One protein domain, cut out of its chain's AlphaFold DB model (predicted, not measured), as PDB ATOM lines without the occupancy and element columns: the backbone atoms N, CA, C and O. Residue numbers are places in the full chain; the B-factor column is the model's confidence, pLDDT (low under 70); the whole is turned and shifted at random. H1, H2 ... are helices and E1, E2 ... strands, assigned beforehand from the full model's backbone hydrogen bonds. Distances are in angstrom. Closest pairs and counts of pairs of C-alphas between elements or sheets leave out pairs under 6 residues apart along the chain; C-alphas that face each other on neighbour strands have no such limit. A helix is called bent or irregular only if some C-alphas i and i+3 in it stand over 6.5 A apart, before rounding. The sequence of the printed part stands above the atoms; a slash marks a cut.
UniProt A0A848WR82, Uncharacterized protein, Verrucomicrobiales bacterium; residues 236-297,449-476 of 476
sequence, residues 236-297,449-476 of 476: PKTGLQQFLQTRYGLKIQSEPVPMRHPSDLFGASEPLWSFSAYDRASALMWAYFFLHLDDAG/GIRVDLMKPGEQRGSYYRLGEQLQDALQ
ATOM      1  N   PRO A 236     133.137 131.855 104.687       92.44
ATOM      2  CA  PRO A 236     134.296 132.703 104.422       92.44
ATOM      3  C   PRO A 236     133.872 134.099 103.938       92.44
ATOM      4  O   PRO A 236     134.651 135.045 103.996       92.44
ATOM      5  N   LYS A 237     132.631 134.252 103.452       95.62
ATOM      6  CA  LYS A 237     132.079 135.530 102.990       95.62
ATOM      7  C   LYS A 237     131.932 136.512 104.147       95.62
ATOM      8  O   LYS A 237     132.402 137.642 104.028       95.62
ATOM      9  N   THR A 238     131.279 136.111 105.239       95.25
ATOM     10  CA  THR A 238     131.085 136.996 106.399       95.25
ATOM     11  C   THR A 238     132.428 137.458 106.961       95.25
ATOM     12  O   THR A 238     132.608 138.646 107.227       95.25
ATOM     13  N   GLY A 239     133.398 136.542 107.035       95.12
ATOM     14  CA  GLY A 239     134.768 136.845 107.435       95.12
ATOM     15  C   GLY A 239     135.447 137.890 106.544       95.12
ATOM     16  O   GLY A 239     135.898 138.924 107.038       95.12
ATOM     17  N   LEU A 240     135.420 137.695 105.218       96.94
ATOM     18  CA  LEU A 240     135.935 138.674 104.252       96.94
ATOM     19  C   LEU A 240     135.299 140.057 104.445       96.94
ATOM     20  O   LEU A 240     135.997 141.070 104.496       96.94
ATOM     21  N   GLN A 241     133.971 140.109 104.550       96.50
ATOM     22  CA  GLN A 241     133.224 141.357 104.690       96.50
ATOM     23  C   GLN A 241     133.598 142.110 105.972       96.50
ATOM     24  O   GLN A 241     133.860 143.315 105.926       96.50
ATOM     25  N   GLN A 242     133.664 141.398 107.097       95.38
ATOM     26  CA  GLN A 242     134.081 141.955 108.378       95.38
ATOM     27  C   GLN A 242     135.537 142.423 108.333       95.38
ATOM     28  O   GLN A 242     135.841 143.500 108.847       95.38
ATOM     29  N   PHE A 243     136.426 141.665 107.688       95.56
ATOM     30  CA  PHE A 243     137.839 142.009 107.580       95.56
ATOM     31  C   PHE A 243     138.050 143.266 106.729       95.56
ATOM     32  O   PHE A 243     138.746 144.181 107.159       95.56
ATOM     33  N   LEU A 244     137.388 143.382 105.572       95.25
ATOM     34  CA  LEU A 244     137.454 144.581 104.724       95.25
ATOM     35  C   LEU A 244     136.966 145.840 105.461       95.25
ATOM     36  O   LEU A 244     137.588 146.898 105.361       95.25
ATOM     37  N   GLN A 245     135.874 145.724 106.224       93.50
ATOM     38  CA  GLN A 245     135.346 146.822 107.037       93.50
ATOM     39  C   GLN A 245     136.283 147.177 108.195       93.50
ATOM     40  O   GLN A 245     136.584 148.344 108.410       93.50
ATOM     41  N   THR A 246     136.757 146.179 108.936       91.19
ATOM     42  CA  THR A 246     137.510 146.387 110.178       91.19
ATOM     43  C   THR A 246     138.952 146.804 109.905       91.19
ATOM     44  O   THR A 246     139.449 147.742 110.520       91.19
ATOM     45  N   ARG A 247     139.639 146.127 108.975       90.25
ATOM     46  CA  ARG A 247     141.067 146.347 108.707       90.25
ATOM     47  C   ARG A 247     141.322 147.502 107.746       90.25
ATOM     48  O   ARG A 247     142.348 148.170 107.876       90.25
ATOM     49  N   TYR A 248     140.430 147.712 106.778       89.88
ATOM     50  CA  TYR A 248     140.606 148.714 105.721       89.88
ATOM     51  C   TYR A 248     139.523 149.802 105.723       89.88
ATOM     52  O   TYR A 248     139.527 150.650 104.837       89.88
ATOM     53  N   GLY A 249     138.590 149.786 106.683       90.19
ATOM     54  CA  GLY A 249     137.541 150.804 106.825       90.19
ATOM     55  C   GLY A 249     136.576 150.900 105.640       90.19
ATOM     56  O   GLY A 249     135.921 151.927 105.456       90.19
ATOM     57  N   LEU A 250     136.484 149.856 104.810       91.62
ATOM     58  CA  LEU A 250     135.683 149.886 103.590       91.62
ATOM     59  C   LEU A 250     134.196 149.709 103.898       91.62
ATOM     60  O   LEU A 250     133.781 148.712 104.486       91.62
ATOM     61  N   LYS A 251     133.357 150.627 103.415       93.50
ATOM     62  CA  LYS A 251     131.893 150.551 103.550       93.50
ATOM     63  C   LYS A 251     131.281 149.702 102.436       93.50
ATOM     64  O   LYS A 251     130.534 150.200 101.597       93.50
ATOM     65  N   ILE A 252     131.569 148.403 102.449       93.19
ATOM     66  CA  ILE A 252     131.227 147.448 101.375       93.19
ATOM     67  C   ILE A 252     129.736 147.407 100.975       93.19
ATOM     68  O   ILE A 252     129.400 146.959  99.882       93.19
ATOM     69  N   GLN A 253     128.824 147.849 101.851       92.69
ATOM     70  CA  GLN A 253     127.389 147.914 101.549       92.69
ATOM     71  C   GLN A 253     127.049 149.127 100.671       92.69
ATOM     72  O   GLN A 253     126.239 149.028  99.748       92.69
ATOM     73  N   SER A 254     127.684 150.275 100.916       93.44
ATOM     74  CA  SER A 254     127.392 151.531 100.217       93.44
ATOM     75  C   SER A 254     128.344 151.817  99.060       93.44
ATOM     76  O   SER A 254     127.925 152.442  98.085       93.44
ATOM     77  N   GLU A 255     129.576 151.315  99.111       94.44
ATOM     78  CA  GLU A 255     130.655 151.655  98.179       94.44
ATOM     79  C   GLU A 255     131.250 150.399  97.526       94.44
ATOM     80  O   GLU A 255     131.326 149.349  98.168       94.44
ATOM     81  N   PRO A 256     131.656 150.472  96.244       95.50
ATOM     82  CA  PRO A 256     132.367 149.375  95.611       95.50
ATOM     83  C   PRO A 256     133.775 149.227  96.206       95.50
ATOM     84  O   PRO A 256     134.471 150.212  96.454       95.50
ATOM     85  N   VAL A 257     134.203 147.983  96.408       94.94
ATOM     86  CA  VAL A 257     135.556 147.640  96.845       94.94
ATOM     87  C   VAL A 257     136.498 147.824  95.661       94.94
ATOM     88  O   VAL A 257     136.308 147.182  94.626       94.94
ATOM     89  N   PRO A 258     137.504 148.696  95.767       91.94
ATOM     90  CA  PRO A 258     138.410 148.926  94.659       91.94
ATOM     91  C   PRO A 258     139.361 147.721  94.511       91.94
ATOM     92  O   PRO A 258     139.825 147.157  95.502       91.94
ATOM     93  N   MET A 259     139.676 147.328  93.275       94.56
ATOM     94  CA  MET A 259     140.505 146.151  92.979       94.56
ATOM     95  C   MET A 259     141.413 146.423  91.779       94.56
ATOM     96  O   MET A 259     140.979 147.003  90.784       94.56
ATOM     97  N   ARG A 260     142.691 146.046  91.872       93.19
ATOM     98  CA  ARG A 260     143.664 146.228  90.790       93.19
ATOM     99  C   ARG A 260     143.405 145.251  89.660       93.19
ATOM    100  O   ARG A 260     143.012 144.105  89.895       93.19
ATOM    101  N   HIS A 261     143.708 145.696  88.447       94.62
ATOM    102  CA  HIS A 261     143.674 144.836  87.280       94.62
ATOM    103  C   HIS A 261     144.736 143.724  87.378       94.62
ATOM    104  O   HIS A 261     145.867 144.015  87.777       94.62
ATOM    105  N   PRO A 262     144.448 142.474  86.966       92.94
ATOM    106  CA  PRO A 262     145.431 141.389  86.976       92.94
ATOM    107  C   PRO A 262     146.724 141.704  86.224       92.94
ATOM    108  O   PRO A 262     147.797 141.286  86.649       92.94
ATOM    109  N   SER A 263     146.645 142.457  85.121       91.19
ATOM    110  CA  SER A 263     147.828 142.859  84.343       91.19
ATOM    111  C   SER A 263     148.840 143.644  85.176       91.19
ATOM    112  O   SER A 263     150.042 143.488  84.982       91.19
ATOM    113  N   ASP A 264     148.354 144.447  86.124       89.75
ATOM    114  CA  ASP A 264     149.187 145.275  86.993       89.75
ATOM    115  C   ASP A 264     149.791 144.462  88.142       89.75
ATOM    116  O   ASP A 264     150.751 144.901  88.757       89.75
ATOM    117  N   LEU A 265     149.246 143.278  88.441       87.69
ATOM    118  CA  LEU A 265     149.714 142.403  89.519       87.69
ATOM    119  C   LEU A 265     150.655 141.305  89.014       87.69
ATOM    120  O   LEU A 265     151.663 141.010  89.653       87.69
ATOM    121  N   PHE A 266     150.351 140.700  87.864       83.94
ATOM    122  CA  PHE A 266     151.180 139.646  87.269       83.94
ATOM    123  C   PHE A 266     152.380 140.193  86.488       83.94
ATOM    124  O   PHE A 266     153.366 139.480  86.317       83.94
ATOM    125  N   GLY A 267     152.301 141.438  86.009       70.62
ATOM    126  CA  GLY A 267     153.375 142.102  85.268       70.62
ATOM    127  C   GLY A 267     154.244 143.042  86.104       70.62
ATOM    128  O   GLY A 267     155.269 143.509  85.607       70.62
ATOM    129  N   ALA A 268     153.857 143.346  87.348       58.66
ATOM    130  CA  ALA A 268     154.616 144.260  88.187       58.66
ATOM    131  C   ALA A 268     155.946 143.633  88.616       58.66
ATOM    132  O   ALA A 268     156.002 142.764  89.482       58.66
ATOM    133  N   SER A 269     157.041 144.161  88.071       55.88
ATOM    134  CA  SER A 269     158.253 144.314  88.870       55.88
ATOM    135  C   SER A 269     157.900 145.119  90.129       55.88
ATOM    136  O   SER A 269     157.105 146.057  90.029       55.88
ATOM    137  N   GLU A 270     158.524 144.813  91.269       56.56
ATOM    138  CA  GLU A 270     158.328 145.435  92.598       56.56
ATOM    139  C   GLU A 270     157.933 146.940  92.665       56.56
ATOM    140  O   GLU A 270     157.109 147.264  93.519       56.56
ATOM    141  N   PRO A 271     158.387 147.887  91.803       55.72
ATOM    142  CA  PRO A 271     158.045 149.317  91.917       55.72
ATOM    143  C   PRO A 271     156.562 149.752  91.890       55.72
ATOM    144  O   PRO A 271     156.310 150.939  92.090       55.72
ATOM    145  N   LEU A 272     155.574 148.883  91.639       66.31
ATOM    146  CA  LEU A 272     154.150 149.284  91.607       66.31
ATOM    147  C   LEU A 272     153.357 148.958  92.882       66.31
ATOM    148  O   LEU A 272     152.224 149.427  93.025       66.31
ATOM    149  N   TRP A 273     153.926 148.183  93.809       76.44
ATOM    150  CA  TRP A 273     153.263 147.813  95.059       76.44
ATOM    151  C   TRP A 273     153.604 148.821  96.161       76.44
ATOM    152  O   TRP A 273     154.703 148.813  96.704       76.44
ATOM    153  N   SER A 274     152.670 149.718  96.494       74.56
ATOM    154  CA  SER A 274     152.913 150.789  97.477       74.56
ATOM    155  C   SER A 274     152.576 150.395  98.918       74.56
ATOM    156  O   SER A 274     152.647 151.234  99.814       74.56
ATOM    157  N   PHE A 275     152.169 149.139  99.144       79.56
ATOM    158  CA  PHE A 275     151.677 148.609 100.428       79.56
ATOM    159  C   PHE A 275     150.521 149.395 101.059       79.56
ATOM    160  O   PHE A 275     150.216 149.200 102.240       79.56
ATOM    161  N   SER A 276     149.859 150.253 100.282       85.38
ATOM    162  CA  SER A 276     148.705 151.017 100.738       85.38
ATOM    163  C   SER A 276     147.587 150.084 101.223       85.38
ATOM    164  O   SER A 276     147.492 148.926 100.805       85.38
ATOM    165  N   ALA A 277     146.697 150.588 102.085       85.62
ATOM    166  CA  ALA A 277     145.498 149.848 102.490       85.62
ATOM    167  C   ALA A 277     144.692 149.368 101.268       85.62
ATOM    168  O   ALA A 277     144.164 148.260 101.260       85.62
ATOM    169  N   TYR A 278     144.678 150.185 100.210       87.69
ATOM    170  CA  TYR A 278     144.108 149.847  98.915       87.69
ATOM    171  C   TYR A 278     144.781 148.626  98.271       87.69
ATOM    172  O   TYR A 278     144.098 147.660  97.930       87.69
ATOM    173  N   ASP A 279     146.107 148.661  98.121       89.31
ATOM    174  CA  ASP A 279     146.868 147.566  97.520       89.31
ATOM    175  C   ASP A 279     146.603 146.272  98.296       89.31
ATOM    176  O   ASP A 279     146.163 145.279  97.720       89.31
ATOM    177  N   ARG A 280     146.732 146.310  99.628       91.31
ATOM    178  CA  ARG A 280     146.484 145.150 100.497       91.31
ATOM    179  C   ARG A 280     145.052 144.616 100.384       91.31
ATOM    180  O   ARG A 280     144.878 143.404 100.274       91.31
ATOM    181  N   ALA A 281     144.041 145.487 100.334       94.00
ATOM    182  CA  ALA A 281     142.656 145.077 100.099       94.00
ATOM    183  C   ALA A 281     142.490 144.411  98.724       94.00
ATOM    184  O   ALA A 281     141.857 143.363  98.620       94.00
ATOM    185  N   SER A 282     143.111 144.955  97.675       94.75
ATOM    186  CA  SER A 282     143.102 144.338  96.348       94.75
ATOM    187  C   SER A 282     143.774 142.960  96.343       94.75
ATOM    188  O   SER A 282     143.272 142.044  95.693       94.75
ATOM    189  N   ALA A 283     144.901 142.795  97.039       95.06
ATOM    190  CA  ALA A 283     145.574 141.502  97.176       95.06
ATOM    191  C   ALA A 283     144.697 140.474  97.894       95.06
ATOM    192  O   ALA A 283     144.569 139.345  97.416       95.06
ATOM    193  N   LEU A 284     144.061 140.872  99.002       96.94
ATOM    194  CA  LEU A 284     143.082 140.049  99.710       96.94
ATOM    195  C   LEU A 284     141.960 139.600  98.767       96.94
ATOM    196  O   LEU A 284     141.658 138.412  98.703       96.94
ATOM    197  N   MET A 285     141.374 140.527  98.005       97.69
ATOM    198  CA  MET A 285     140.291 140.215  97.069       97.69
ATOM    199  C   MET A 285     140.731 139.197  96.007       97.69
ATOM    200  O   MET A 285     140.011 138.238  95.742       97.69
ATOM    201  N   TRP A 286     141.932 139.331  95.440       97.12
ATOM    202  CA  TRP A 286     142.445 138.344  94.483       97.12
ATOM    203  C   TRP A 286     142.714 136.978  95.113       97.12
ATOM    204  O   TRP A 286     142.320 135.958  94.551       97.12
ATOM    205  N   ALA A 287     143.349 136.938  96.284       96.38
ATOM    206  CA  ALA A 287     143.587 135.682  96.989       96.38
ATOM    207  C   ALA A 287     142.267 134.985  97.351       96.38
ATOM    208  O   ALA A 287     142.124 133.786  97.114       96.38
ATOM    209  N   TYR A 288     141.280 135.739  97.843       97.19
ATOM    210  CA  TYR A 288     139.943 135.233  98.133       97.19
ATOM    211  C   TYR A 288     139.254 134.696  96.879       97.19
ATOM    212  O   TYR A 288     138.685 133.605  96.919       97.19
ATOM    213  N   PHE A 289     139.336 135.424  95.759       97.31
ATOM    214  CA  PHE A 289     138.797 134.964  94.484       97.31
ATOM    215  C   PHE A 289     139.380 133.596  94.118       97.31
ATOM    216  O   PHE A 289     138.626 132.641  93.965       97.31
ATOM    217  N   PHE A 290     140.707 133.456  94.088       95.88
ATOM    218  CA  PHE A 290     141.347 132.185  93.738       95.88
ATOM    219  C   PHE A 290     141.038 131.044  94.715       95.88
ATOM    220  O   PHE A 290     140.930 129.892  94.297       95.88
ATOM    221  N   LEU A 291     140.890 131.349  96.006       94.19
ATOM    222  CA  LEU A 291     140.575 130.362  97.039       94.19
ATOM    223  C   LEU A 291     139.124 129.878  96.978       94.19
ATOM    224  O   LEU A 291     138.880 128.683  97.133       94.19
ATOM    225  N   HIS A 292     138.169 130.790  96.790       93.50
ATOM    226  CA  HIS A 292     136.758 130.526  97.090       93.50
ATOM    227  C   HIS A 292     135.808 130.720  95.912       93.50
ATOM    228  O   HIS A 292     134.747 130.098  95.901       93.50
ATOM    229  N   LEU A 293     136.160 131.559  94.937       94.12
ATOM    230  CA  LEU A 293     135.243 131.987  93.876       94.12
ATOM    231  C   LEU A 293     135.682 131.565  92.469       94.12
ATOM    232  O   LEU A 293     134.863 131.578  91.554       94.12
ATOM    233  N   ASP A 294     136.952 131.207  92.283       93.44
ATOM    234  CA  ASP A 294     137.510 130.898  90.971       93.44
ATOM    235  C   ASP A 294     137.024 129.539  90.449       93.44
ATOM    236  O   ASP A 294     137.657 128.497  90.628       93.44
ATOM    237  N   ASP A 295     135.872 129.572  89.784       80.50
ATOM    238  CA  ASP A 295     135.249 128.440  89.106       80.50
ATOM    239  C   ASP A 295     135.652 128.401  87.623       80.50
ATOM    240  O   ASP A 295     134.830 128.512  86.708       80.50
ATOM    241  N   ALA A 296     136.951 128.237  87.368       72.75
ATOM    242  CA  ALA A 296     137.527 128.081  86.028       72.75
ATOM    243  C   ALA A 296     137.174 126.729  85.356       72.75
ATOM    244  O   ALA A 296     137.950 126.202  84.556       72.75
ATOM    245  N   GLY A 297     136.030 126.125  85.702       68.44
ATOM    246  CA  GLY A 297     135.690 124.730  85.390       68.44
ATOM    247  C   GLY A 297     136.377 123.714  86.308       68.44
ATOM    248  O   GLY A 297     136.390 122.517  86.029       68.44
ATOM    249  N   GLY A 449     127.374 139.511  96.738       95.75
ATOM    250  CA  GLY A 449     126.895 140.817  97.193       95.75
ATOM    251  C   GLY A 449     128.002 141.833  97.487       95.75
ATOM    252  O   GLY A 449     127.763 142.777  98.238       95.75
ATOM    253  N   ILE A 450     129.201 141.650  96.930       96.81
ATOM    254  CA  ILE A 450     130.302 142.615  97.011       96.81
ATOM    255  C   ILE A 450     130.447 143.283  95.645       96.81
ATOM    256  O   ILE A 450     130.763 142.641  94.648       96.81
ATOM    257  N   ARG A 451     130.213 144.595  95.583       97.56
ATOM    258  CA  ARG A 451     130.451 145.368  94.357       97.56
ATOM    259  C   ARG A 451     131.939 145.673  94.252       97.56
ATOM    260  O   ARG A 451     132.523 146.113  95.236       97.56
ATOM    261  N   VAL A 452     132.526 145.475  93.078       96.94
ATOM    262  CA  VAL A 452     133.951 145.726  92.822       96.94
ATOM    263  C   VAL A 452     134.107 146.871  91.824       96.94
ATOM    264  O   VAL A 452     133.415 146.901  90.809       96.94
ATOM    265  N   ASP A 453     135.011 147.806  92.117       95.75
ATOM    266  CA  ASP A 453     135.476 148.833  91.178       95.75
ATOM    267  C   ASP A 453     136.866 148.438  90.670       95.75
ATOM    268  O   ASP A 453     137.880 148.624  91.350       95.75
ATOM    269  N   LEU A 454     136.894 147.806  89.496       95.50
ATOM    270  CA  LEU A 454     138.116 147.321  88.874       95.50
ATOM    271  C   LEU A 454     138.859 148.482  88.201       95.50
ATOM    272  O   LEU A 454     138.335 149.129  87.294       95.50
ATOM    273  N   MET A 455     140.096 148.726  88.626       91.81
ATOM    274  CA  MET A 455     140.931 149.779  88.048       91.81
ATOM    275  C   MET A 455     141.365 149.448  86.622       91.81
ATOM    276  O   MET A 455     141.541 148.280  86.266       91.81
ATOM    277  N   LYS A 456     141.573 150.485  85.804       90.31
ATOM    278  CA  LYS A 456     142.150 150.297  84.471       90.31
ATOM    279  C   LYS A 456     143.645 149.978  84.585       90.31
ATOM    280  O   LYS A 456     144.302 150.540  85.461       90.31
ATOM    281  N   PRO A 457     144.198 149.152  83.678       89.44
ATOM    282  CA  PRO A 457     145.633 148.892  83.632       89.44
ATOM    283  C   PRO A 457     146.463 150.181  83.634       89.44
ATOM    284  O   PRO A 457     146.215 151.086  82.834       89.44
ATOM    285  N   GLY A 458     147.443 150.264  84.536       83.94
ATOM    286  CA  GLY A 458     148.349 151.413  84.663       83.94
ATOM    287  C   GLY A 458     147.730 152.682  85.267       83.94
ATOM    288  O   GLY A 458     148.417 153.699  85.387       83.94
ATOM    289  N   GLU A 459     146.459 152.656  85.669       85.19
ATOM    290  CA  GLU A 459     145.835 153.771  86.374       85.19
ATOM    291  C   GLU A 459     146.478 153.919  87.763       85.19
ATOM    292  O   GLU A 459     146.384 153.038  88.614       85.19
ATOM    293  N   GLN A 460     147.137 155.049  88.021       75.19
ATOM    294  CA  GLN A 460     147.563 155.425  89.369       75.19
ATOM    295  C   GLN A 460     146.523 156.382  89.947       75.19
ATOM    296  O   GLN A 460     146.486 157.566  89.606       75.19
ATOM    297  N   ARG A 461     145.630 155.889  90.808       66.75
ATOM    298  CA  ARG A 461     144.627 156.755  91.435       66.75
ATOM    299  C   ARG A 461     145.249 157.583  92.558       66.75
ATOM    300  O   ARG A 461     145.232 157.193  93.720       66.75
ATOM    301  N   GLY A 462     145.689 158.796  92.218       62.50
ATOM    302  CA  GLY A 462     146.067 159.827  93.192       62.50
ATOM    303  C   GLY A 462     144.950 160.195  94.189       62.50
ATOM    304  O   GLY A 462     145.229 160.753  95.244       62.50
ATOM    305  N   SER A 463     143.685 159.867  93.899       50.47
ATOM    306  CA  SER A 463     142.534 160.138  94.775       50.47
ATOM    307  C   SER A 463     142.329 159.113  95.897       50.47
ATOM    308  O   SER A 463     141.795 159.485  96.938       50.47
ATOM    309  N   TYR A 464     142.769 157.860  95.741       55.38
ATOM    310  CA  TYR A 464     142.616 156.832  96.787       55.38
ATOM    311  C   TYR A 464     143.723 156.889  97.838       55.38
ATOM    312  O   TYR A 464     143.502 156.457  98.967       55.38
ATOM    313  N   TYR A 465     144.860 157.519  97.523       52.03
ATOM    314  CA  TYR A 465     145.859 157.879  98.530       52.03
ATOM    315  C   TYR A 465     145.265 158.763  99.630       52.03
ATOM    316  O   TYR A 465     145.591 158.558 100.790       52.03
ATOM    317  N   ARG A 466     144.298 159.640  99.312       53.53
ATOM    318  CA  ARG A 466     143.580 160.414 100.339       53.53
ATOM    319  C   ARG A 466     142.667 159.563 101.211       53.53
ATOM    320  O   ARG A 466     142.495 159.894 102.373       53.53
ATOM    321  N   LEU A 467     142.086 158.485 100.680       51.38
ATOM    322  CA  LEU A 467     141.324 157.541 101.503       51.38
ATOM    323  C   LEU A 467     142.271 156.792 102.449       51.38
ATOM    324  O   LEU A 467     141.918 156.568 103.596       51.38
ATOM    325  N   GLY A 468     143.482 156.464 101.982       52.75
ATOM    326  CA  GLY A 468     144.565 155.919 102.802       52.75
ATOM    327  C   GLY A 468     145.031 156.880 103.898       52.75
ATOM    328  O   GLY A 468     145.100 156.462 105.044       52.75
ATOM    329  N   GLU A 469     145.268 158.155 103.580       55.22
ATOM    330  CA  GLU A 469     145.599 159.200 104.564       55.22
ATOM    331  C   GLU A 469     144.452 159.406 105.567       55.22
ATOM    332  O   GLU A 469     144.683 159.396 106.768       55.22
ATOM    333  N   GLN A 470     143.197 159.470 105.106       54.94
ATOM    334  CA  GLN A 470     142.023 159.590 105.981       54.94
ATOM    335  C   GLN A 470     141.781 158.341 106.844       54.94
ATOM    336  O   GLN A 470     141.314 158.464 107.971       54.94
ATOM    337  N   LEU A 471     142.087 157.141 106.342       51.56
ATOM    338  CA  LEU A 471     142.025 155.890 107.107       51.56
ATOM    339  C   LEU A 471     143.162 155.795 108.120       51.56
ATOM    340  O   LEU A 471     142.953 155.313 109.227       51.56
ATOM    341  N   GLN A 472     144.352 156.261 107.753       51.25
ATOM    342  CA  GLN A 472     145.503 156.325 108.642       51.25
ATOM    343  C   GLN A 472     145.296 157.374 109.745       51.25
ATOM    344  O   GLN A 472     145.733 157.140 110.866       51.25
ATOM    345  N   ASP A 473     144.576 158.460 109.459       49.84
ATOM    346  CA  ASP A 473     144.118 159.442 110.448       49.84
ATOM    347  C   ASP A 473     142.952 158.918 111.309       49.84
ATOM    348  O   ASP A 473     142.831 159.311 112.462       49.84
ATOM    349  N   ALA A 474     142.097 158.030 110.783       44.94
ATOM    350  CA  ALA A 474     140.975 157.438 111.525       44.94
ATOM    351  C   ALA A 474     141.364 156.227 112.397       44.94
ATOM    352  O   ALA A 474     140.611 155.852 113.294       44.94
ATOM    353  N   LEU A 475     142.506 155.592 112.108       44.72
ATOM    354  CA  LEU A 475     143.116 154.530 112.919       44.72
ATOM    355  C   LEU A 475     144.090 155.077 113.986       44.72
ATOM    356  O   LEU A 475     144.583 154.303 114.810       44.72
ATOM    357  N   GLN A 476     144.396 156.380 113.956       45.03
ATOM    358  CA  GLN A 476     145.144 157.108 114.991       45.03
ATOM    359  C   GLN A 476     144.208 157.706 116.035       45.03
ATOM    360  O   GLN A 476     144.675 157.809 117.197       45.03
TER     361      GLN A 476
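Overview. This is residues 236 to 297 and 449 to 476 of the 476 residues of an uncharacterized protein of Verrucomicrobiales bacterium (UniProt A0A848WR82). Two helices, H1 and H3, run side by side and nearly antiparallel, and a small ribbon of two short parallel strands, E1 and E2, packs on H3 through E1, with E2 on the far side of E1 from H3. H4 lies crosswise at the end where H1 finishes and H3 starts, while short H2 sits near H3 at another edge and residues 266 to 271 stick out as a loop. The printed part has 90 residues, with four named helices and two named strands in the order H1, E1, H2, H3, E2, H4, and its class is mostly helix. The sheet has the order E1, E2 and is parallel. The whole is compact, with a radius of gyration of the C-alphas of 13.3 A and spans of 44 by 33 by 19 A, and the two C-alphas farthest apart are those of Gly 297 and Gln 476, 44.9 A.

Along the chain. The printed part opens with H1, residues 236 to 248, whose first C-alpha is at (134.296, 132.703, 104.422) and which measures 17.3 A from first to last C-alpha. A short link of 8 residues leads to E1, residues 257 to 259. A tight link of 2 residues leads to H2, residues 262 to 266. A short link of 10 residues then leads to H3, residues 277 to 293, the longest helix, 22.3 A from C-alpha 277 at (145.498, 149.848, 102.490) to C-alpha 293. H3 is neither bent nor irregular, but only just: C-alphas 290 and 293 are 6.1 A apart. Beyond the cut comes E2, residues 452 to 454. A short link of 9 residues leads to H4, residues 464 to 474, which is 14.8 A long and ends with C-alpha 474 at (140.975, 157.438, 111.525).

Arrangement. H1 touches H3 at a shallow tilt of 4 degrees, opposite ways, with residues 244 to 248 of H1 and 277 to 281 of H3 alone. Their closest C-alphas are those of Tyr 248 and Ala 277, 6.0 A apart. E1 and H3 have 8 pairs of C-alphas within 8 A, the closest being those of Met 259 and Ser 282 at 4.6 A. E1 and E2 are parallel neighbours, with 30 degrees between their directions. N 259 and O 453 are within hydrogen-bond range at 2.9 A, as are N 453 and O 257 at 2.9 A. H3 and H4 only just touch, with 3 pairs of C-alphas within 8 A, and are about perpendicular at 78 degrees. H3 touches H4 with residues 277 to 278 alone, and the closest C-alphas of the two are those of Ala 277 and Gly 468, 6.2 A apart. H1 and H4 are close but not clearly touching, with the C-alphas of Tyr 248 and Leu 471 7.4 A apart, and are about perpendicular at 80 degrees. H2 touches no helix, but H2 and H3 are near each other, with 5 pairs of C-alphas within 10 A. H2 is apart from H1, E2 and H4. In H1, H2, H3 and H4 every O i to N i+4 pair is within hydrogen-bond range.

Size, cuts and confidence. Residues 298 to 448 are cut out and not printed, and the C-alphas of residues 297 and 449 are 21.8 A apart across the cut. The link from H3 to E2 is the link across the cut. Of the links that are printed whole, none is long. The first and last printed C-alphas, those of Pro 236 and Gln 476, are 28.7 A apart, and residue 476 is the chain's last. The mean pLDDT of the printed part is 82.4. It is under 70 at residues 268 to 272, at residue 297 and at residues 461 to 476, and H4 has a mean of 52.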